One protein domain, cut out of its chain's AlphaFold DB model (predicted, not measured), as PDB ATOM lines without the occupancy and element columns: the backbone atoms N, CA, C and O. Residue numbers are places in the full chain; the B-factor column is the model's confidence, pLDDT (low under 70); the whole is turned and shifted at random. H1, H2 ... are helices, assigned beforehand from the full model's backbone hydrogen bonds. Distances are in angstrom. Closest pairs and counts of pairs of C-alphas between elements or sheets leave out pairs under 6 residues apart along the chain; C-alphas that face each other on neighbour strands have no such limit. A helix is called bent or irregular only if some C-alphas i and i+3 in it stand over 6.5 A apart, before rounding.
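Overview. This is residues 236 to 373 of the 501 residues of an uncharacterized protein of Rhynchosporium agropyri (UniProt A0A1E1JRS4). Two long helices, H1 and H2, run back and forth side by side with a gap between them, and the short helix H5 packs on both near the middle of the domain. The small hairpin of H3 and H4 sits at the end where H1 begins, while H6 and H7 pack on H2 farther along and H9 folds back from H8 to pack on H6. The printed part has 138 residues with nine named helices, H1 to H9 in order, and no named strand; its class is all helix. It is compact, with a radius of gyration of the C-alphas of 14.9 A and spans of 43 by 35 by 28 A.

Along the chain. H1, residues 236 to 252, begins at C-alpha 236 (42.274, 15.251, -66.877) and is 25.0 A long. H2, residues 258 to 281, is the longest at 35.2 A; it is only just irregular, with C-alphas 277 and 280 6.7 A apart. H3 is residues 286 to 292, H4 295 to 302, H5 309 to 316, H6 319 to 327 and H7 329 to 333. H8, residues 336 to 348, is 18.6 A long. H9, residues 355 to 373, is 28.1 A long and ends at C-alpha 373 (42.302, 16.231, -22.780).

Arrangement. H6 is the hub, touching H2, H5, H7 and H9. H5 and H6 form a hairpin, at a steep tilt of 39 degrees, with C-alphas 310 and 322 closest at 6.9 A. H6 and H9 run the same way at a shallow tilt of 16 degrees; their closest C-alphas, of Gly 326 and Ala 367, are 6.0 A apart. H2 only just touches H6, with 3 pairs of C-alphas within 8 A, the closest those of Tyr 261 and Tyr 321 at 6.1 A. H6 and H7 touch only at the corner, and only just, with C-alphas 325 and 332 closest at 5.8 A. H5 touches H1 at a steep tilt of 66 degrees, C-alphas 246 and 312 being closest at 6.6 A. H5 also touches residues 264 to 268 of H2, where C-alphas 268 and 309 are closest at 5.0 A. H1 and H2 are near each other. H3 touches residues 236 to 239 of H1, with C-alphas 239 and 289 closest at 7.0 A. H3 and H4 form a hairpin at a shallow tilt of 10 degrees, C-alphas 290 and 297 being closest at 6.1 A. H8 and H9, also a hairpin, only just touch, with 3 pairs of C-alphas within 8 A, the closest those of Leu 346 and Thr 357 at 6.4 A. Every O i to N i+4 pair is within hydrogen-bond range in H5, H6, H7 and H8; the counts are 12 of 13 in H1, 18 of 20 in H2, 3 of 4 in H4, 14 of 15 in H9 and 0 of 3 in H3, which has 2 of 4 O i to N i+3 pairs within range.

Size, cuts and confidence. The C-alphas farthest apart, of Phe 292 and Leu 373, are 44.6 A apart. The printed part has no cut and no long link. Residues 350 to 355, of which 355 belongs to H9, stand free. The mean pLDDT of the printed part is 70.8, and residues 278 to 303 and 333 to 373 of this predicted model are under 70.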
ATOM      1  N   SER A 236      41.577  14.097 -66.299       77.38
ATOM      2  CA  SER A 236      42.274  15.251 -66.877       77.38
ATOM      3  C   SER A 236      42.228  16.490 -65.977       77.38
ATOM      4  O   SER A 236      43.086  17.373 -66.079       77.38
ATOM      5  N   ILE A 237      41.237  16.561 -65.083       82.50
ATOM      6  CA  ILE A 237      41.049  17.697 -64.186       82.50
ATOM      7  C   ILE A 237      42.022  17.639 -63.009       82.50
ATOM      8  O   ILE A 237      42.494  18.691 -62.585       82.50
ATOM      9  N   TYR A 238      42.401  16.459 -62.511       81.31
ATOM     10  CA  TYR A 238      43.275  16.352 -61.331       81.31
ATOM     11  C   TYR A 238      44.637  17.001 -61.542       81.31
ATOM     12  O   TYR A 238      45.099  17.748 -60.684       81.31
ATOM     13  N   LEU A 239      45.237  16.802 -62.718       81.44
ATOM     14  CA  LEU A 239      46.467  17.490 -63.112       81.44
ATOM     15  C   LEU A 239      46.312  19.010 -63.014       81.44
ATOM     16  O   LEU A 239      47.182  19.704 -62.492       81.44
ATOM     17  N   ARG A 240      45.180  19.539 -63.482       82.38
ATOM     18  CA  ARG A 240      44.897  20.978 -63.434       82.38
ATOM     19  C   ARG A 240      44.695  21.448 -62.000       82.38
ATOM     20  O   ARG A 240      45.277  22.456 -61.616       82.38
ATOM     21  N   LEU A 241      43.930  20.702 -61.206       86.19
ATOM     22  CA  LEU A 241      43.716  20.990 -59.791       86.19
ATOM     23  C   LEU A 241      45.027  20.976 -59.016       86.19
ATOM     24  O   LEU A 241      45.217  21.846 -58.178       86.19
ATOM     25  N   TYR A 242      45.950  20.062 -59.319       88.25
ATOM     26  CA  TYR A 242      47.274  20.038 -58.701       88.25
ATOM     27  C   TYR A 242      47.999  21.365 -58.927       88.25
ATOM     28  O   TYR A 242      48.394  22.017 -57.962       88.25
ATOM     29  N   TRP A 243      48.114  21.812 -60.183       87.81
ATOM     30  CA  TRP A 243      48.784  23.074 -60.512       87.81
ATOM     31  C   TRP A 243      48.084  24.285 -59.900       87.81
ATOM     32  O   TRP A 243      48.747  25.199 -59.409       87.81
ATOM     33  N   ILE A 244      46.754  24.268 -59.884       87.00
ATOM     34  CA  ILE A 244      45.935  25.315 -59.281       87.00
ATOM     35  C   ILE A 244      46.167  25.390 -57.764       87.00
ATOM     36  O   ILE A 244      46.485  26.460 -57.252       87.00
ATOM     37  N   VAL A 245      46.059  24.267 -57.048       90.62
ATOM     38  CA  VAL A 245      46.264  24.198 -55.593       90.62
ATOM     39  C   VAL A 245      47.694  24.545 -55.238       90.62
ATOM     40  O   VAL A 245      47.920  25.305 -54.304       90.62
ATOM     41  N   ARG A 246      48.666  24.045 -56.001       90.88
ATOM     42  CA  ARG A 246      50.077  24.373 -55.814       90.88
ATOM     43  C   ARG A 246      50.332  25.870 -55.974       90.88
ATOM     44  O   ARG A 246      50.969  26.467 -55.109       90.88
ATOM     45  N   GLY A 247      49.820  26.480 -57.043       88.94
ATOM     46  CA  GLY A 247      49.916  27.924 -57.266       88.94
ATOM     47  C   GLY A 247      49.244  28.724 -56.149       88.94
ATOM     48  O   GLY A 247      49.817  29.688 -55.645       88.94
ATOM     49  N   TYR A 248      48.073  28.276 -55.693       90.56
ATOM     50  CA  TYR A 248      47.325  28.915 -54.613       90.56
ATOM     51  C   TYR A 248      48.020  28.786 -53.248       90.56
ATOM     52  O   TYR A 248      48.131  29.760 -52.506       90.56
ATOM     53  N   LEU A 249      48.545  27.611 -52.905       91.00
ATOM     54  CA  LEU A 249      49.315  27.407 -51.677       91.00
ATOM     55  C   LEU A 249      50.590  28.248 -51.686       91.00
ATOM     56  O   LEU A 249      50.903  28.866 -50.676       91.00
ATOM     57  N   ASN A 250      51.278  28.340 -52.829       90.00
ATOM     58  CA  ASN A 250      52.429  29.227 -52.993       90.00
ATOM     59  C   ASN A 250      52.051  30.709 -52.811       90.00
ATOM     60  O   ASN A 250      52.777  31.465 -52.172       90.00
ATOM     61  N   TRP A 251      50.887  31.121 -53.322       88.94
ATOM     62  CA  TRP A 251      50.353  32.469 -53.121       88.94
ATOM     63  C   TRP A 251      50.025  32.754 -51.645       88.94
ATOM     64  O   TRP A 251      50.274  33.855 -51.153       88.94
ATOM     65  N   THR A 252      49.516  31.765 -50.913       87.44
ATOM     66  CA  THR A 252      49.024  31.938 -49.536       87.44
ATOM     67  C   THR A 252      50.062  31.672 -48.440       87.44
ATOM     68  O   THR A 252      49.748  31.884 -47.270       87.44
ATOM     69  N   GLN A 253      51.309  31.299 -48.770       87.00
ATOM     70  CA  GLN A 253      52.348  30.968 -47.770       87.00
ATOM     71  C   GLN A 253      52.587  32.075 -46.734       87.00
ATOM     72  O   GLN A 253      52.906  31.792 -45.582       87.00
ATOM     73  N   ASN A 254      52.414  33.337 -47.130       84.25
ATOM     74  CA  ASN A 254      52.655  34.490 -46.261       84.25
ATOM     75  C   ASN A 254      51.384  35.039 -45.599       84.25
ATOM     76  O   ASN A 254      51.452  36.028 -44.873       84.25
ATOM     77  N   LEU A 255      50.223  34.431 -45.846       83.19
ATOM     78  CA  LEU A 255      48.947  34.935 -45.354       83.19
ATOM     79  C   LEU A 255      48.549  34.196 -44.084       83.19
ATOM     80  O   LEU A 255      48.322  32.995 -44.123       83.19
ATOM     81  N   GLN A 256      48.400  34.922 -42.979       84.12
ATOM     82  CA  GLN A 256      47.802  34.407 -41.744       84.12
ATOM     83  C   GLN A 256      46.303  34.732 -41.718       84.12
ATOM     84  O   GLN A 256      45.842  35.528 -40.905       84.12
ATOM     85  N   CYS A 257      45.546  34.162 -42.658       88.94
ATOM     86  CA  CYS A 257      44.102  34.368 -42.749       88.94
ATOM     87  C   CYS A 257      43.359  33.069 -42.432       88.94
ATOM     88  O   CYS A 257      43.450  32.093 -43.177       88.94
ATOM     89  N   GLU A 258      42.606  33.071 -41.332       90.56
ATOM     90  CA  GLU A 258      41.834  31.910 -40.892       90.56
ATOM     91  C   GLU A 258      40.788  31.477 -41.931       90.56
ATOM     92  O   GLU A 258      40.650  30.284 -42.197       90.56
ATOM     93  N   ASP A 259      40.104  32.425 -42.577       89.00
ATOM     94  CA  ASP A 259      39.067  32.122 -43.571       89.00
ATOM     95  C   ASP A 259      39.624  31.398 -44.799       89.00
ATOM     96  O   ASP A 259      39.002  30.462 -45.311       89.00
ATOM     97  N   VAL A 260      40.830  31.768 -45.237       90.75
ATOM     98  CA  VAL A 260      41.533  31.075 -46.323       90.75
ATOM     99  C   VAL A 260      41.822  29.628 -45.931       90.75
ATOM    100  O   VAL A 260      41.567  28.721 -46.721       90.75
ATOM    101  N   TYR A 261      42.293  29.376 -44.707       92.31
ATOM    102  CA  TYR A 261      42.564  28.011 -44.252       92.31
ATOM    103  C   TYR A 261      41.294  27.180 -44.055       92.31
ATOM    104  O   TYR A 261      41.280  26.004 -44.423       92.31
ATOM    105  N   ARG A 262      40.202  27.784 -43.569       91.12
ATOM    106  CA  ARG A 262      38.885  27.130 -43.504       91.12
ATOM    107  C   ARG A 262      38.416  26.697 -44.890       91.12
ATOM    108  O   ARG A 262      38.013  25.551 -45.073       91.12
ATOM    109  N   LEU A 263      38.516  27.582 -45.880       90.81
ATOM    110  CA  LEU A 263      38.166  27.261 -47.263       90.81
ATOM    111  C   LEU A 263      39.106  26.211 -47.868       90.81
ATOM    112  O   LEU A 263      38.640  25.347 -48.608       90.81
ATOM    113  N   LEU A 264      40.400  26.233 -47.530       92.50
ATOM    114  CA  LEU A 264      41.348  25.207 -47.967       92.50
ATOM    115  C   LEU A 264      40.991  23.841 -47.384       92.50
ATOM    116  O   LEU A 264      41.026  22.862 -48.119       92.50
ATOM    117  N   ALA A 265      40.563  23.775 -46.122       91.38
ATOM    118  CA  ALA A 265      40.088  22.538 -45.511       91.38
ATOM    119  C   ALA A 265      38.801  22.018 -46.169       91.38
ATOM    120  O   ALA A 265      38.689  20.821 -46.433       91.38
ATOM    121  N   ILE A 266      37.851  22.903 -46.497       90.50
ATOM    122  CA  ILE A 266      36.651  22.538 -47.271       90.50
ATOM    123  C   ILE A 266      37.050  21.981 -48.640       90.50
ATOM    124  O   ILE A 266      36.560  20.929 -49.052       90.50
ATOM    125  N   PHE A 267      37.960  22.662 -49.334       91.00
ATOM    126  CA  PHE A 267      38.451  22.238 -50.637       91.00
ATOM    127  C   PHE A 267      39.160  20.877 -50.560       91.00
ATOM    128  O   PHE A 267      38.892  20.001 -51.374       91.00
ATOM    129  N   ASP A 268      39.987  20.662 -49.537       92.25
ATOM    130  CA  ASP A 268      40.666  19.392 -49.265       92.25
ATOM    131  C   ASP A 268      39.674  18.243 -49.049       92.25
ATOM    132  O   ASP A 268      39.789  17.182 -49.658       92.25
ATOM    133  N   ASN A 269      38.635  18.477 -48.244       89.38
ATOM    134  CA  ASN A 269      37.585  17.489 -47.998       89.38
ATOM    135  C   ASN A 269      36.817  17.137 -49.276       89.38
ATOM    136  O   ASN A 269      36.490  15.969 -49.488       89.38
ATOM    137  N   LEU A 270      36.556  18.119 -50.143       88.56
ATOM    138  CA  LEU A 270      35.927  17.872 -51.439       88.56
ATOM    139  C   LEU A 270      36.819  17.019 -52.338       88.56
ATOM    140  O   LEU A 270      36.330  16.046 -52.906       88.56
ATOM    141  N   LEU A 271      38.116  17.330 -52.430       88.88
ATOM    142  CA  LEU A 271      39.062  16.513 -53.193       88.88
ATOM    143  C   LEU A 271      39.043  15.058 -52.713       88.88
ATOM    144  O   LEU A 271      38.830  14.152 -53.516       88.88
ATOM    145  N   LEU A 272      39.166  14.843 -51.402       88.00
ATOM    146  CA  LEU A 272      39.134  13.510 -50.798       88.00
ATOM    147  C   LEU A 272      37.808  12.780 -51.053       88.00
ATOM    148  O   LEU A 272      37.804  11.581 -51.338       88.00
ATOM    149  N   HIS A 273      36.684  13.496 -50.981       86.38
ATOM    150  CA  HIS A 273      35.366  12.937 -51.266       86.38
ATOM    151  C   HIS A 273      35.255  12.453 -52.719       86.38
ATOM    152  O   HIS A 273      34.835  11.319 -52.956       86.38
ATOM    153  N   PHE A 274      35.687  13.266 -53.688       83.69
ATOM    154  CA  PHE A 274      35.667  12.888 -55.103       83.69
ATOM    155  C   PHE A 274      36.570  11.690 -55.406       83.69
ATOM    156  O   PHE A 274      36.206  10.841 -56.222       83.69
ATOM    157  N   GLN A 275      37.707  11.575 -54.719       83.19
ATOM    158  CA  GLN A 275      38.574  10.409 -54.856       83.19
ATOM    159  C   GLN A 275      37.915   9.125 -54.347       83.19
ATOM    160  O   GLN A 275      37.948   8.109 -55.038       83.19
ATOM    161  N   GLY A 276      37.279   9.180 -53.171       82.00
ATOM    162  CA  GLY A 276      36.609   8.023 -52.574       82.00
ATOM    163  C   GLY A 276      35.364   7.567 -53.340       82.00
ATOM    164  O   GLY A 276      35.103   6.370 -53.421       82.00
ATOM    165  N   ALA A 277      34.613   8.499 -53.933       77.44
ATOM    166  CA  ALA A 277      33.450   8.171 -54.760       77.44
ATOM    167  C   ALA A 277      33.845   7.580 -56.130       77.44
ATOM    168  O   ALA A 277      33.119   6.758 -56.689       77.44
ATOM    169  N   GLY A 278      34.993   7.990 -56.682       62.16
ATOM    170  CA  GLY A 278      35.434   7.602 -58.024       62.16
ATOM    171  C   GLY A 278      36.067   6.211 -58.128       62.16
ATOM    172  O   GLY A 278      35.958   5.588 -59.184       62.16
ATOM    173  N   THR A 279      36.696   5.704 -57.061       58.59
ATOM    174  CA  THR A 279      37.437   4.426 -57.084       58.59
ATOM    175  C   THR A 279      36.582   3.205 -57.420       58.59
ATOM    176  O   THR A 279      37.092   2.278 -58.038       58.59
ATOM    177  N   GLU A 280      35.296   3.191 -57.062       57.50
ATOM    178  CA  GLU A 280      34.412   2.045 -57.340       57.50
ATOM    179  C   GLU A 280      33.471   2.288 -58.529       57.50
ATOM    180  O   GLU A 280      33.178   1.363 -59.281       57.50
ATOM    181  N   ALA A 281      33.013   3.527 -58.737       53.00
ATOM    182  CA  ALA A 281      31.950   3.819 -59.702       53.00
ATOM    183  C   ALA A 281      32.440   4.114 -61.130       53.00
ATOM    184  O   ALA A 281      31.685   3.916 -62.081       53.00
ATOM    185  N   LEU A 282      33.668   4.616 -61.301       50.94
ATOM    186  CA  LEU A 282      34.140   5.131 -62.595       50.94
ATOM    187  C   LEU A 282      35.249   4.284 -63.234       50.94
ATOM    188  O   LEU A 282      35.649   4.581 -64.356       50.94
ATOM    189  N   GLY A 283      35.746   3.246 -62.548       54.34
ATOM    190  CA  GLY A 283      36.856   2.423 -63.045       54.34
ATOM    191  C   GLY A 283      38.131   3.229 -63.323       54.34
ATOM    192  O   GLY A 283      38.947   2.815 -64.142       54.34
ATOM    193  N   ILE A 284      38.271   4.394 -62.680       56.84
ATOM    194  CA  ILE A 284      39.401   5.303 -62.862       56.84
ATOM    195  C   ILE A 284      40.631   4.661 -62.230       56.84
ATOM    196  O   ILE A 284      40.703   4.494 -61.007       56.84
ATOM    197  N   ASP A 285      41.610   4.321 -63.067       61.91
ATOM    198  CA  ASP A 285      42.930   3.946 -62.591       61.91
ATOM    199  C   ASP A 285      43.698   5.218 -62.231       61.91
ATOM    200  O   ASP A 285      44.367   5.849 -63.055       61.91
ATOM    201  N   TRP A 286      43.628   5.579 -60.951       59.59
ATOM    202  CA  TRP A 286      44.375   6.697 -60.380       59.59
ATOM    203  C   TRP A 286      45.867   6.631 -60.679       59.59
ATOM    204  O   TRP A 286      46.531   7.663 -60.681       59.59
ATOM    205  N   SER A 287      46.406   5.447 -60.974       59.56
ATOM    206  CA  SER A 287      47.804   5.283 -61.323       59.56
ATOM    207  C   SER A 287      48.192   6.044 -62.608       59.56
ATOM    208  O   SER A 287      49.341   6.473 -62.711       59.56
ATOM    209  N   VAL A 288      47.263   6.291 -63.541       56.66
ATOM    210  CA  VAL A 288      47.526   6.993 -64.813       56.66
ATOM    211  C   VAL A 288      47.578   8.512 -64.638       56.66
ATOM    212  O   VAL A 288      48.424   9.163 -65.245       56.66
ATOM    213  N   ALA A 289      46.755   9.093 -63.760       56.50
ATOM    214  CA  ALA A 289      46.768  10.540 -63.512       56.50
ATOM    215  C   ALA A 289      48.122  11.033 -62.954       56.50
ATOM    216  O   ALA A 289      48.516  12.172 -63.190       56.50
ATOM    217  N   TRP A 290      48.866  10.167 -62.260       56.31
ATOM    218  CA  TRP A 290      50.160  10.505 -61.665       56.31
ATOM    219  C   TRP A 290      51.359  10.406 -62.621       56.31
ATOM    220  O   TRP A 290      52.415  10.944 -62.302       56.31
ATOM    221  N   THR A 291      51.242   9.746 -63.780       53.94
ATOM    222  CA  THR A 291      52.385   9.572 -64.704       53.94
ATOM    223  C   THR A 291      52.776  10.854 -65.443       53.94
ATOM    224  O   THR A 291      53.862  10.918 -66.013       53.94
ATOM    225  N   PHE A 292      51.920  11.881 -65.414       52.41
ATOM    226  CA  PHE A 292      52.097  13.132 -66.156       52.41
ATOM    227  C   PHE A 292      52.685  14.296 -65.345       52.41
ATOM    228  O   PHE A 292      52.973  15.345 -65.922       52.41
ATOM    229  N   VAL A 293      52.877  14.144 -64.034       55.31
ATOM    230  CA  VAL A 293      53.467  15.185 -63.172       55.31
ATOM    231  C   VAL A 293      54.864  14.727 -62.736       55.31
ATOM    232  O   VAL A 293      55.102  13.526 -62.633       55.31
ATOM    233  N   ASP A 294      55.777  15.679 -62.511       56.31
ATOM    234  CA  ASP A 294      57.200  15.531 -62.143       56.31
ATOM    235  C   ASP A 294      57.598  14.336 -61.235       56.31
ATOM    236  O   ASP A 294      56.807  13.687 -60.559       56.31
ATOM    237  N   LEU A 295      58.903  14.072 -61.119       53.31
ATOM    238  CA  LEU A 295      59.476  12.980 -60.309       53.31
ATOM    239  C   LEU A 295      58.949  12.878 -58.849       53.31
ATOM    240  O   LEU A 295      59.029  11.813 -58.238       53.31
ATOM    241  N   MET A 296      58.433  13.971 -58.274       51.62
ATOM    242  CA  MET A 296      57.865  14.022 -56.916       51.62
ATOM    243  C   MET A 296      56.454  13.424 -56.826       51.62
ATOM    244  O   MET A 296      56.135  12.733 -55.862       51.62
ATOM    245  N   THR A 297      55.631  13.600 -57.852       56.62
ATOM    246  CA  THR A 297      54.290  13.007 -57.936       56.62
ATOM    247  C   THR A 297      54.325  11.504 -58.183       56.62
ATOM    248  O   THR A 297      53.459  10.785 -57.689       56.62
ATOM    249  N   VAL A 298      55.388  11.000 -58.819       57.22
ATOM    250  CA  VAL A 298      55.672   9.555 -58.888       57.22
ATOM    251  C   VAL A 298      55.845   8.966 -57.482       57.22
ATOM    252  O   VAL A 298      55.309   7.903 -57.193       57.22
ATOM    253  N   ARG A 299      56.495   9.687 -56.555       58.12
ATOM    254  CA  ARG A 299      56.658   9.211 -55.169       58.12
ATOM    255  C   ARG A 299      55.348   9.196 -54.389       58.12
ATOM    256  O   ARG A 299      55.120   8.266 -53.625       58.12
ATOM    257  N   LEU A 300      54.489  10.200 -54.577       59.88
ATOM    258  CA  LEU A 300      53.169  10.238 -53.933       59.88
ATOM    259  C   LEU A 300      52.265   9.100 -54.436       59.88
ATOM    260  O   LEU A 300      51.585   8.464 -53.628       59.88
ATOM    261  N   ARG A 301      52.335   8.787 -55.739       59.09
ATOM    262  CA  ARG A 301      51.676   7.626 -56.361       59.09
ATOM    263  C   ARG A 301      52.116   6.314 -55.724       59.09
ATOM    264  O   ARG A 301      51.265   5.536 -55.303       59.09
ATOM    265  N   ASP A 302      53.424   6.087 -55.631       65.62
ATOM    266  CA  ASP A 302      53.985   4.837 -55.101       65.62
ATOM    267  C   ASP A 302      53.629   4.624 -53.619       65.62
ATOM    268  O   ASP A 302      53.612   3.495 -53.131       65.62
ATOM    269  N   CYS A 303      53.293   5.704 -52.906       65.50
ATOM    270  CA  CYS A 303      52.861   5.662 -51.512       65.50
ATOM    271  C   CYS A 303      51.342   5.493 -51.340       65.50
ATOM    272  O   CYS A 303      50.886   5.363 -50.208       65.50
ATOM    273  N   GLY A 304      50.549   5.513 -52.417       76.56
ATOM    274  CA  GLY A 304      49.086   5.484 -52.324       76.56
ATOM    275  C   GLY A 304      48.502   6.726 -51.644       76.56
ATOM    276  O   GLY A 304      47.435   6.650 -51.033       76.56
ATOM    277  N   MET A 305      49.202   7.866 -51.705       76.94
ATOM    278  CA  MET A 305      48.721   9.088 -51.075       76.94
ATOM    279  C   MET A 305      47.531   9.675 -51.845       76.94
ATOM    280  O   MET A 305      47.607   9.834 -53.068       76.94
ATOM    281  N   PRO A 306      46.441  10.050 -51.150       84.62
ATOM    282  CA  PRO A 306      45.341  10.749 -51.791       84.62
ATOM    283  C   PRO A 306      45.785  12.138 -52.270       84.62
ATOM    284  O   PRO A 306      46.663  12.782 -51.690       84.62
ATOM    285  N   PHE A 307      45.145  12.606 -53.337       86.75
ATOM    286  CA  PHE A 307      45.338  13.940 -53.881       86.75
ATOM    287  C   PHE A 307      44.559  14.914 -53.000       86.75
ATOM    288  O   PHE A 307      43.331  14.889 -52.956       86.75
ATOM    289  N   SER A 308      45.289  15.738 -52.260       91.50
ATOM    290  CA  SER A 308      44.739  16.534 -51.171       91.50
ATOM    291  C   SER A 308      45.552  17.820 -50.989       91.50
ATOM    292  O   SER A 308      46.751  17.861 -51.276       91.50
ATOM    293  N   VAL A 309      44.912  18.883 -50.497       93.12
ATOM    294  CA  VAL A 309      45.580  20.145 -50.140       93.12
ATOM    295  C   VAL A 309      46.630  19.903 -49.066       93.12
ATOM    296  O   VAL A 309      47.728  20.448 -49.163       93.12
ATOM    297  N   LEU A 310      46.333  19.071 -48.065       92.75
ATOM    298  CA  LEU A 310      47.288  18.675 -47.035       92.75
ATOM    299  C   LEU A 310      48.522  17.990 -47.640       92.75
ATOM    300  O   LEU A 310      49.648  18.370 -47.317       92.75
ATOM    301  N   ALA A 311      48.326  17.041 -48.561       90.56
ATOM    302  CA  ALA A 311      49.422  16.363 -49.256       90.56
ATOM    303  C   ALA A 311      50.321  17.349 -50.025       90.56
ATOM    304  O   ALA A 311      51.543  17.330 -49.868       90.56
ATOM    305  N   ILE A 312      49.719  18.264 -50.790       91.88
ATOM    306  CA  ILE A 312      50.456  19.282 -51.556       91.88
ATOM    307  C   ILE A 312      51.128  20.294 -50.614       91.88
ATOM    308  O   ILE A 312      52.237  20.754 -50.872       91.88
ATOM    309  N   SER A 313      50.506  20.617 -49.478       92.12
ATOM    310  CA  SER A 313      51.102  21.505 -48.472       92.12
ATOM    311  C   SER A 313      52.365  20.902 -47.860       92.12
ATOM    312  O   SER A 313      53.335  21.628 -47.643       92.12
ATOM    313  N   PHE A 314      52.394  19.583 -47.633       89.88
ATOM    314  CA  PHE A 314      53.610  18.881 -47.215       89.88
ATOM    315  C   PHE A 314      54.698  18.931 -48.277       89.88
ATOM    316  O   PHE A 314      55.838  19.267 -47.958       89.88
ATOM    317  N   GLU A 315      54.337  18.644 -49.529       87.88
ATOM    318  CA  GLU A 315      55.257  18.696 -50.666       87.88
ATOM    319  C   GLU A 315      55.932  20.070 -50.784       87.88
ATOM    320  O   GLU A 315      57.145  20.159 -50.970       87.88
ATOM    321  N   LEU A 316      55.157  21.144 -50.613       89.06
ATOM    322  CA  LEU A 316      55.627  22.523 -50.731       89.06
ATOM    323  C   LEU A 316      56.255  23.090 -49.448       89.06
ATOM    324  O   LEU A 316      56.777  24.203 -49.478       89.06
ATOM    325  N   GLY A 317      56.195  22.373 -48.321       91.25
ATOM    326  CA  GLY A 317      56.656  22.884 -47.025       91.25
ATOM    327  C   GLY A 317      55.818  24.050 -46.477       91.25
ATOM    328  O   GLY A 317      56.335  24.888 -45.739       91.25
ATOM    329  N   VAL A 318      54.529  24.122 -46.822       90.75
ATOM    330  CA  VAL A 318      53.604  25.174 -46.360       90.75
ATOM    331  C   VAL A 318      53.082  24.823 -44.971       90.75
ATOM    332  O   VAL A 318      51.984  24.296 -44.791       90.75
ATOM    333  N   HIS A 319      53.911  25.087 -43.963       90.81
ATOM    334  CA  HIS A 319      53.639  24.716 -42.576       90.81
ATOM    335  C   HIS A 319      52.453  25.460 -41.959       90.81
ATOM    336  O   HIS A 319      51.868  24.958 -41.007       90.81
ATOM    337  N   GLN A 320      52.072  26.629 -42.474       92.12
ATOM    338  CA  GLN A 320      51.028  27.449 -41.867       92.12
ATOM    339  C   GLN A 320      49.654  26.769 -41.932       92.12
ATOM    340  O   GLN A 320      48.979  26.681 -40.911       92.12
ATOM    341  N   TYR A 321      49.281  26.209 -43.089       91.88
ATOM    342  CA  TYR A 321      48.037  25.443 -43.230       91.88
ATOM    343  C   TYR A 321      48.061  24.157 -42.389       91.88
ATOM    344  O   TYR A 321      47.084  23.836 -41.717       91.88
ATOM    345  N   ILE A 322      49.201  23.458 -42.352       91.56
ATOM    346  CA  ILE A 322      49.381  22.239 -41.546       91.56
ATOM    347  C   ILE A 322      49.224  22.543 -40.049       91.56
ATOM    348  O   ILE A 322      48.488  21.857 -39.342       91.56
ATOM    349  N   ASN A 323      49.888  23.593 -39.564       91.88
ATOM    350  CA  ASN A 323      49.788  24.040 -38.178       91.88
ATOM    351  C   ASN A 323      48.360  24.487 -37.856       91.88
ATOM    352  O   ASN A 323      47.836  24.152 -36.796       91.88
ATOM    353  N   TRP A 324      47.716  25.206 -38.781       93.75
ATOM    354  CA  TRP A 324      46.330  25.625 -38.629       93.75
ATOM    355  C   TRP A 324      45.386  24.427 -38.476       93.75
ATOM    356  O   TRP A 324      44.594  24.415 -37.535       93.75
ATOM    357  N   LEU A 325      45.521  23.391 -39.312       91.19
ATOM    358  CA  LEU A 325      44.754  22.146 -39.182       91.19
ATOM    359  C   LEU A 325      44.982  21.463 -37.827       91.19
ATOM    360  O   LEU A 325      44.027  20.982 -37.218       91.19
ATOM    361  N   GLY A 326      46.221  21.460 -37.322       88.38
ATOM    362  CA  GLY A 326      46.550  20.920 -35.997       88.38
ATOM    363  C   GLY A 326      45.861  21.660 -34.846       88.38
ATOM    364  O   GLY A 326      45.474  21.039 -33.858       88.38
ATOM    365  N   MET A 327      45.653  22.972 -34.991       91.81
ATOM    366  CA  MET A 327      44.941  23.804 -34.013       91.81
ATOM    367  C   MET A 327      43.411  23.727 -34.135       91.81
ATOM    368  O   MET A 327      42.717  24.138 -33.207       91.81
ATOM    369  N   HIS A 328      42.872  23.190 -35.237       91.56
ATOM    370  CA  HIS A 328      41.430  23.134 -35.511       91.56
ATOM    371  C   HIS A 328      40.960  21.690 -35.759       91.56
ATOM    372  O   HIS A 328      40.661  21.307 -36.895       91.56
ATOM    373  N   PRO A 329      40.829  20.865 -34.697       79.94
ATOM    374  CA  PRO A 329      40.489  19.448 -34.824       79.94
ATOM    375  C   PRO A 329      39.151  19.187 -35.525       79.94
ATOM    376  O   PRO A 329      38.987  18.136 -36.134       79.94
ATOM    377  N   SER A 330      38.199  20.124 -35.459       81.94
ATOM    378  CA  SER A 330      36.914  20.049 -36.169       81.94
ATOM    379  C   SER A 330      37.081  20.079 -37.691       81.94
ATOM    380  O   SER A 330      36.392  19.336 -38.386       81.94
ATOM    381  N   ALA A 331      38.040  20.853 -38.207       79.56
ATOM    382  CA  ALA A 331      38.402  20.846 -39.623       79.56
ATOM    383  C   ALA A 331      39.184  19.571 -39.995       79.56
ATOM    384  O   ALA A 331      38.967  18.994 -41.059       79.56
ATOM    385  N   ALA A 332      40.031  19.081 -39.081       70.50
ATOM    386  CA  ALA A 332      40.799  17.846 -39.256       70.50
ATOM    387  C   ALA A 332      39.955  16.560 -39.121       70.50
ATOM    388  O   ALA A 332      40.347  15.502 -39.609       70.50
ATOM    389  N   LEU A 333      38.788  16.618 -38.469       60.03
ATOM    390  CA  LEU A 333      37.895  15.476 -38.237       60.03
ATOM    391  C   LEU A 333      37.392  14.859 -39.550       60.03
ATOM    392  O   LEU A 333      37.359  13.633 -39.664       60.03
ATOM    393  N   ALA A 334      37.107  15.687 -40.557       59.25
ATOM    394  CA  ALA A 334      36.793  15.240 -41.916       59.25
ATOM    395  C   ALA A 334      37.997  14.576 -42.622       59.25
ATOM    396  O   ALA A 334      37.824  13.740 -43.507       59.25
ATOM    397  N   GLN A 335      39.218  14.865 -42.162       61.94
ATOM    398  CA  GLN A 335      40.480  14.353 -42.698       61.94
ATOM    399  C   GLN A 335      41.065  13.178 -41.901       61.94
ATOM    400  O   GLN A 335      42.140  12.692 -42.247       61.94
ATOM    401  N   LYS A 336      40.393  12.676 -40.850       64.31
ATOM    402  CA  LYS A 336      40.926  11.610 -39.971       64.31
ATOM    403  C   LYS A 336      41.397  10.363 -40.726       64.31
ATOM    404  O   LYS A 336      42.383   9.748 -40.322       64.31
ATOM    405  N   ARG A 337      40.730  10.007 -41.830       61.03
ATOM    406  CA  ARG A 337      41.128   8.881 -42.692       61.03
ATOM    407  C   ARG A 337      42.465   9.162 -43.385       61.03
ATOM    408  O   ARG A 337      43.359   8.328 -43.349       61.03
ATOM    409  N   THR A 338      42.630  10.365 -43.922       58.56
ATOM    410  CA  THR A 338      43.846  10.827 -44.601       58.56
ATOM    411  C   THR A 338      45.003  11.028 -43.628       58.56
ATOM    412  O   THR A 338      46.120  10.631 -43.930       58.56
ATOM    413  N   GLY A 339      44.740  11.566 -42.434       60.19
ATOM    414  CA  GLY A 339      45.743  11.775 -41.388       60.19
ATOM    415  C   GLY A 339      46.324  10.471 -40.838       60.19
ATOM    416  O   GLY A 339      47.537  10.371 -40.672       60.19
ATOM    417  N   ALA A 340      45.491   9.450 -40.608       63.47
ATOM    418  CA  ALA A 340      45.963   8.136 -40.167       63.47
ATOM    419  C   ALA A 340      46.843   7.452 -41.228       63.47
ATOM    420  O   ALA A 340      47.868   6.865 -40.885       63.47
ATOM    421  N   GLU A 341      46.477   7.567 -42.507       59.72
ATOM    422  CA  GLU A 341      47.268   7.040 -43.623       59.72
ATOM    423  C   GLU A 341      48.572   7.835 -43.838       59.72
ATOM    424  O   GLU A 341      49.638   7.234 -43.941       59.72
ATOM    425  N   LEU A 342      48.534   9.171 -43.759       58.16
ATOM    426  CA  LEU A 342      49.729  10.031 -43.772       58.16
ATOM    427  C   LEU A 342      50.695   9.690 -42.635       58.16
ATOM    428  O   LEU A 342      51.897   9.585 -42.867       58.16
ATOM    429  N   CYS A 343      50.188   9.480 -41.415       57.97
ATOM    430  CA  CYS A 343      51.013   9.080 -40.276       57.97
ATOM    431  C   CYS A 343      51.687   7.730 -40.543       57.97
ATOM    432  O   CYS A 343      52.908   7.635 -40.452       57.97
ATOM    433  N   LYS A 344      50.918   6.700 -40.928       59.47
ATOM    434  CA  LYS A 344      51.460   5.367 -41.250       59.47
ATOM    435  C   LYS A 344      52.557   5.432 -42.317       59.47
ATOM    436  O   LYS A 344      53.570   4.753 -42.187       59.47
ATOM    437  N   MET A 345      52.383   6.262 -43.344       54.28
ATOM    438  CA  MET A 345      53.356   6.416 -44.428       54.28
ATOM    439  C   MET A 345      54.607   7.183 -43.997       54.28
ATOM    440  O   MET A 345      55.713   6.748 -44.300       54.28
ATOM    441  N   LEU A 346      54.464   8.275 -43.241       52.41
ATOM    442  CA  LEU A 346      55.603   9.045 -42.724       52.41
ATOM    443  C   LEU A 346      56.449   8.242 -41.725       52.41
ATOM    444  O   LEU A 346      57.648   8.475 -41.629       52.41
ATOM    445  N   PHE A 347      55.864   7.243 -41.057       53.91
ATOM    446  CA  PHE A 347      56.610   6.246 -40.281       53.91
ATOM    447  C   PHE A 347      57.347   5.203 -41.147       53.91
ATOM    448  O   PHE A 347      58.355   4.656 -40.699       53.91
ATOM    449  N   ASN A 348      56.887   4.937 -42.374       52.00
ATOM    450  CA  ASN A 348      57.545   4.025 -43.324       52.00
ATOM    451  C   ASN A 348      58.682   4.699 -44.113       52.00
ATOM    452  O   ASN A 348      59.592   4.024 -44.600       52.00
ATOM    453  N   PHE A 349      58.666   6.027 -44.207       49.44
ATOM    454  CA  PHE A 349      59.803   6.830 -44.635       49.44
ATOM    455  C   PHE A 349      60.884   6.756 -43.541       49.44
ATOM    456  O   PHE A 349      60.796   7.402 -42.502       49.44
ATOM    457  N   GLY A 350      61.879   5.879 -43.732       42.88
ATOM    458  CA  GLY A 350      62.916   5.584 -42.736       42.88
ATOM    459  C   GLY A 350      63.630   6.824 -42.158       42.88
ATOM    460  O   GLY A 350      63.563   7.915 -42.731       42.88
ATOM    461  N   PRO A 351      64.370   6.670 -41.041       44.12
ATOM    462  CA  PRO A 351      64.881   7.769 -40.206       44.12
ATOM    463  C   PRO A 351      65.797   8.793 -40.908       44.12
ATOM    464  O   PRO A 351      66.055   9.855 -40.341       44.12
ATOM    465  N   ASP A 352      66.254   8.505 -42.127       46.50
ATOM    466  CA  ASP A 352      67.106   9.378 -42.944       46.50
ATOM    467  C   ASP A 352      66.322  10.351 -43.848       46.50
ATOM    468  O   ASP A 352      66.911  11.192 -44.530       46.50
ATOM    469  N   SER A 353      64.990  10.286 -43.857       44.78
ATOM    470  CA  SER A 353      64.151  11.130 -44.709       44.78
ATOM    471  C   SER A 353      63.596  12.355 -43.963       44.78
ATOM    472  O   SER A 353      62.652  12.281 -43.188       44.78
ATOM    473  N   CYS A 354      64.219  13.503 -44.252       48.06
ATOM    474  CA  CYS A 354      63.775  14.892 -44.075       48.06
ATOM    475  C   CYS A 354      63.428  15.429 -42.659       48.06
ATOM    476  O   CYS A 354      62.749  14.822 -41.836       48.06
ATOM    477  N   ARG A 355      63.816  16.696 -42.425       49.41
ATOM    478  CA  ARG A 355      63.480  17.548 -41.259       49.41
ATOM    479  C   ARG A 355      61.960  17.636 -41.000       49.41
ATOM    480  O   ARG A 355      61.543  17.854 -39.867       49.41
ATOM    481  N   GLN A 356      61.154  17.419 -42.041       50.09
ATOM    482  CA  GLN A 356      59.687  17.460 -42.037       50.09
ATOM    483  C   GLN A 356      59.043  16.282 -41.279       50.09
ATOM    484  O   GLN A 356      58.037  16.479 -40.602       50.09
ATOM    485  N   THR A 357      59.654  15.092 -41.291       49.56
ATOM    486  CA  THR A 357      59.127  13.889 -40.615       49.56
ATOM    487  C   THR A 357      59.163  14.040 -39.090       49.56
ATOM    488  O   THR A 357      58.223  13.660 -38.396       49.56
ATOM    489  N   LYS A 358      60.208  14.690 -38.551       49.75
ATOM    490  CA  LYS A 358      60.326  14.986 -37.109       49.75
ATOM    491  C   LYS A 358      59.298  16.015 -36.629       49.75
ATOM    492  O   LYS A 358      58.697  15.807 -35.579       49.75
ATOM    493  N   LEU A 359      59.076  17.086 -37.400       49.09
ATOM    494  CA  LEU A 359      58.069  18.109 -37.088       49.09
ATOM    495  C   LEU A 359      56.655  17.506 -37.087       49.09
ATOM    496  O   LEU A 359      55.827  17.853 -36.252       49.09
ATOM    497  N   LEU A 360      56.392  16.557 -37.989       48.22
ATOM    498  CA  LEU A 360      55.090  15.919 -38.093       48.22
ATOM    499  C   LEU A 360      54.804  14.922 -36.969       48.22
ATOM    500  O   LEU A 360      53.697  14.926 -36.435       48.22
ATOM    501  N   VAL A 361      55.787  14.112 -36.563       52.78
ATOM    502  CA  VAL A 361      55.660  13.248 -35.371       52.78
ATOM    503  C   VAL A 361      55.370  14.100 -34.132       52.78
ATOM    504  O   VAL A 361      54.581  13.707 -33.281       52.78
ATOM    505  N   GLN A 362      55.953  15.296 -34.051       53.06
ATOM    506  CA  GLN A 362      55.701  16.228 -32.957       53.06
ATOM    507  C   GLN A 362      54.270  16.799 -33.006       53.06
ATOM    508  O   GLN A 362      53.534  16.654 -32.035       53.06
ATOM    509  N   LEU A 363      53.824  17.328 -34.152       46.91
ATOM    510  CA  LEU A 363      52.467  17.877 -34.324       46.91
ATOM    511  C   LEU A 363      51.354  16.825 -34.162       46.91
ATOM    512  O   LEU A 363      50.299  17.116 -33.604       46.91
ATOM    513  N   THR A 364      51.575  15.596 -34.639       48.97
ATOM    514  CA  THR A 364      50.608  14.489 -34.501       48.97
ATOM    515  C   THR A 364      50.514  13.996 -33.063       48.97
ATOM    516  O   THR A 364      49.407  13.738 -32.593       48.97
ATOM    517  N   ASN A 365      51.631  13.950 -32.330       46.53
ATOM    518  CA  ASN A 365      51.620  13.664 -30.897       46.53
ATOM    519  C   ASN A 365      50.922  14.776 -30.098       46.53
ATOM    520  O   ASN A 365      50.089  14.467 -29.250       46.53
ATOM    521  N   ASP A 366      51.172  16.051 -30.404       41.72
ATOM    522  CA  ASP A 366      50.556  17.185 -29.701       41.72
ATOM    523  C   ASP A 366      49.038  17.293 -29.970       41.72
ATOM    524  O   ASP A 366      48.253  17.535 -29.045       41.72
ATOM    525  N   ALA A 367      48.591  17.031 -31.205       42.94
ATOM    526  CA  ALA A 367      47.170  16.972 -31.561       42.94
ATOM    527  C   ALA A 367      46.462  15.757 -30.929       42.94
ATOM    528  O   ALA A 367      45.333  15.869 -30.439       42.94
ATOM    529  N   PHE A 368      47.132  14.600 -30.878       40.97
ATOM    530  CA  PHE A 368      46.607  13.392 -30.236       40.97
ATOM    531  C   PHE A 368      46.472  13.575 -28.717       40.97
ATOM    532  O   PHE A 368      45.433  13.231 -28.150       40.97
ATOM    533  N   ILE A 369      47.464  14.194 -28.069       39.28
ATOM    534  CA  ILE A 369      47.432  14.544 -26.640       39.28
ATOM    535  C   ILE A 369      46.317  15.561 -26.354       39.28
ATOM    536  O   ILE A 369      45.533  15.356 -25.428       39.28
ATOM    537  N   SER A 370      46.172  16.600 -27.181       37.66
ATOM    538  CA  SER A 370      45.116  17.614 -27.025       37.66
ATOM    539  C   SER A 370      43.706  17.030 -27.195       37.66
ATOM    540  O   SER A 370      42.792  17.406 -26.465       37.66
ATOM    541  N   SER A 371      43.528  16.046 -28.086       35.66
ATOM    542  CA  SER A 371      42.240  15.360 -28.272       35.66
ATOM    543  C   SER A 371      41.831  14.456 -27.099       35.66
ATOM    544  O   SER A 371      40.641  14.249 -26.887       35.66
ATOM    545  N   ARG A 372      42.792  13.945 -26.314       36.91
ATOM    546  CA  ARG A 372      42.519  13.159 -25.096       36.91
ATOM    547  C   ARG A 372      42.199  14.020 -23.874       36.91
ATOM    548  O   ARG A 372      41.645  13.497 -22.915       36.91
ATOM    549  N   LEU A 373      42.556  15.305 -23.889       32.34
ATOM    550  CA  LEU A 373      42.302  16.231 -22.780       32.34
ATOM    551  C   LEU A 373      40.896  16.855 -22.824       32.34
ATOM    552  O   LEU A 373      40.431  17.385 -21.817       32.34
TER     553      LEU A 373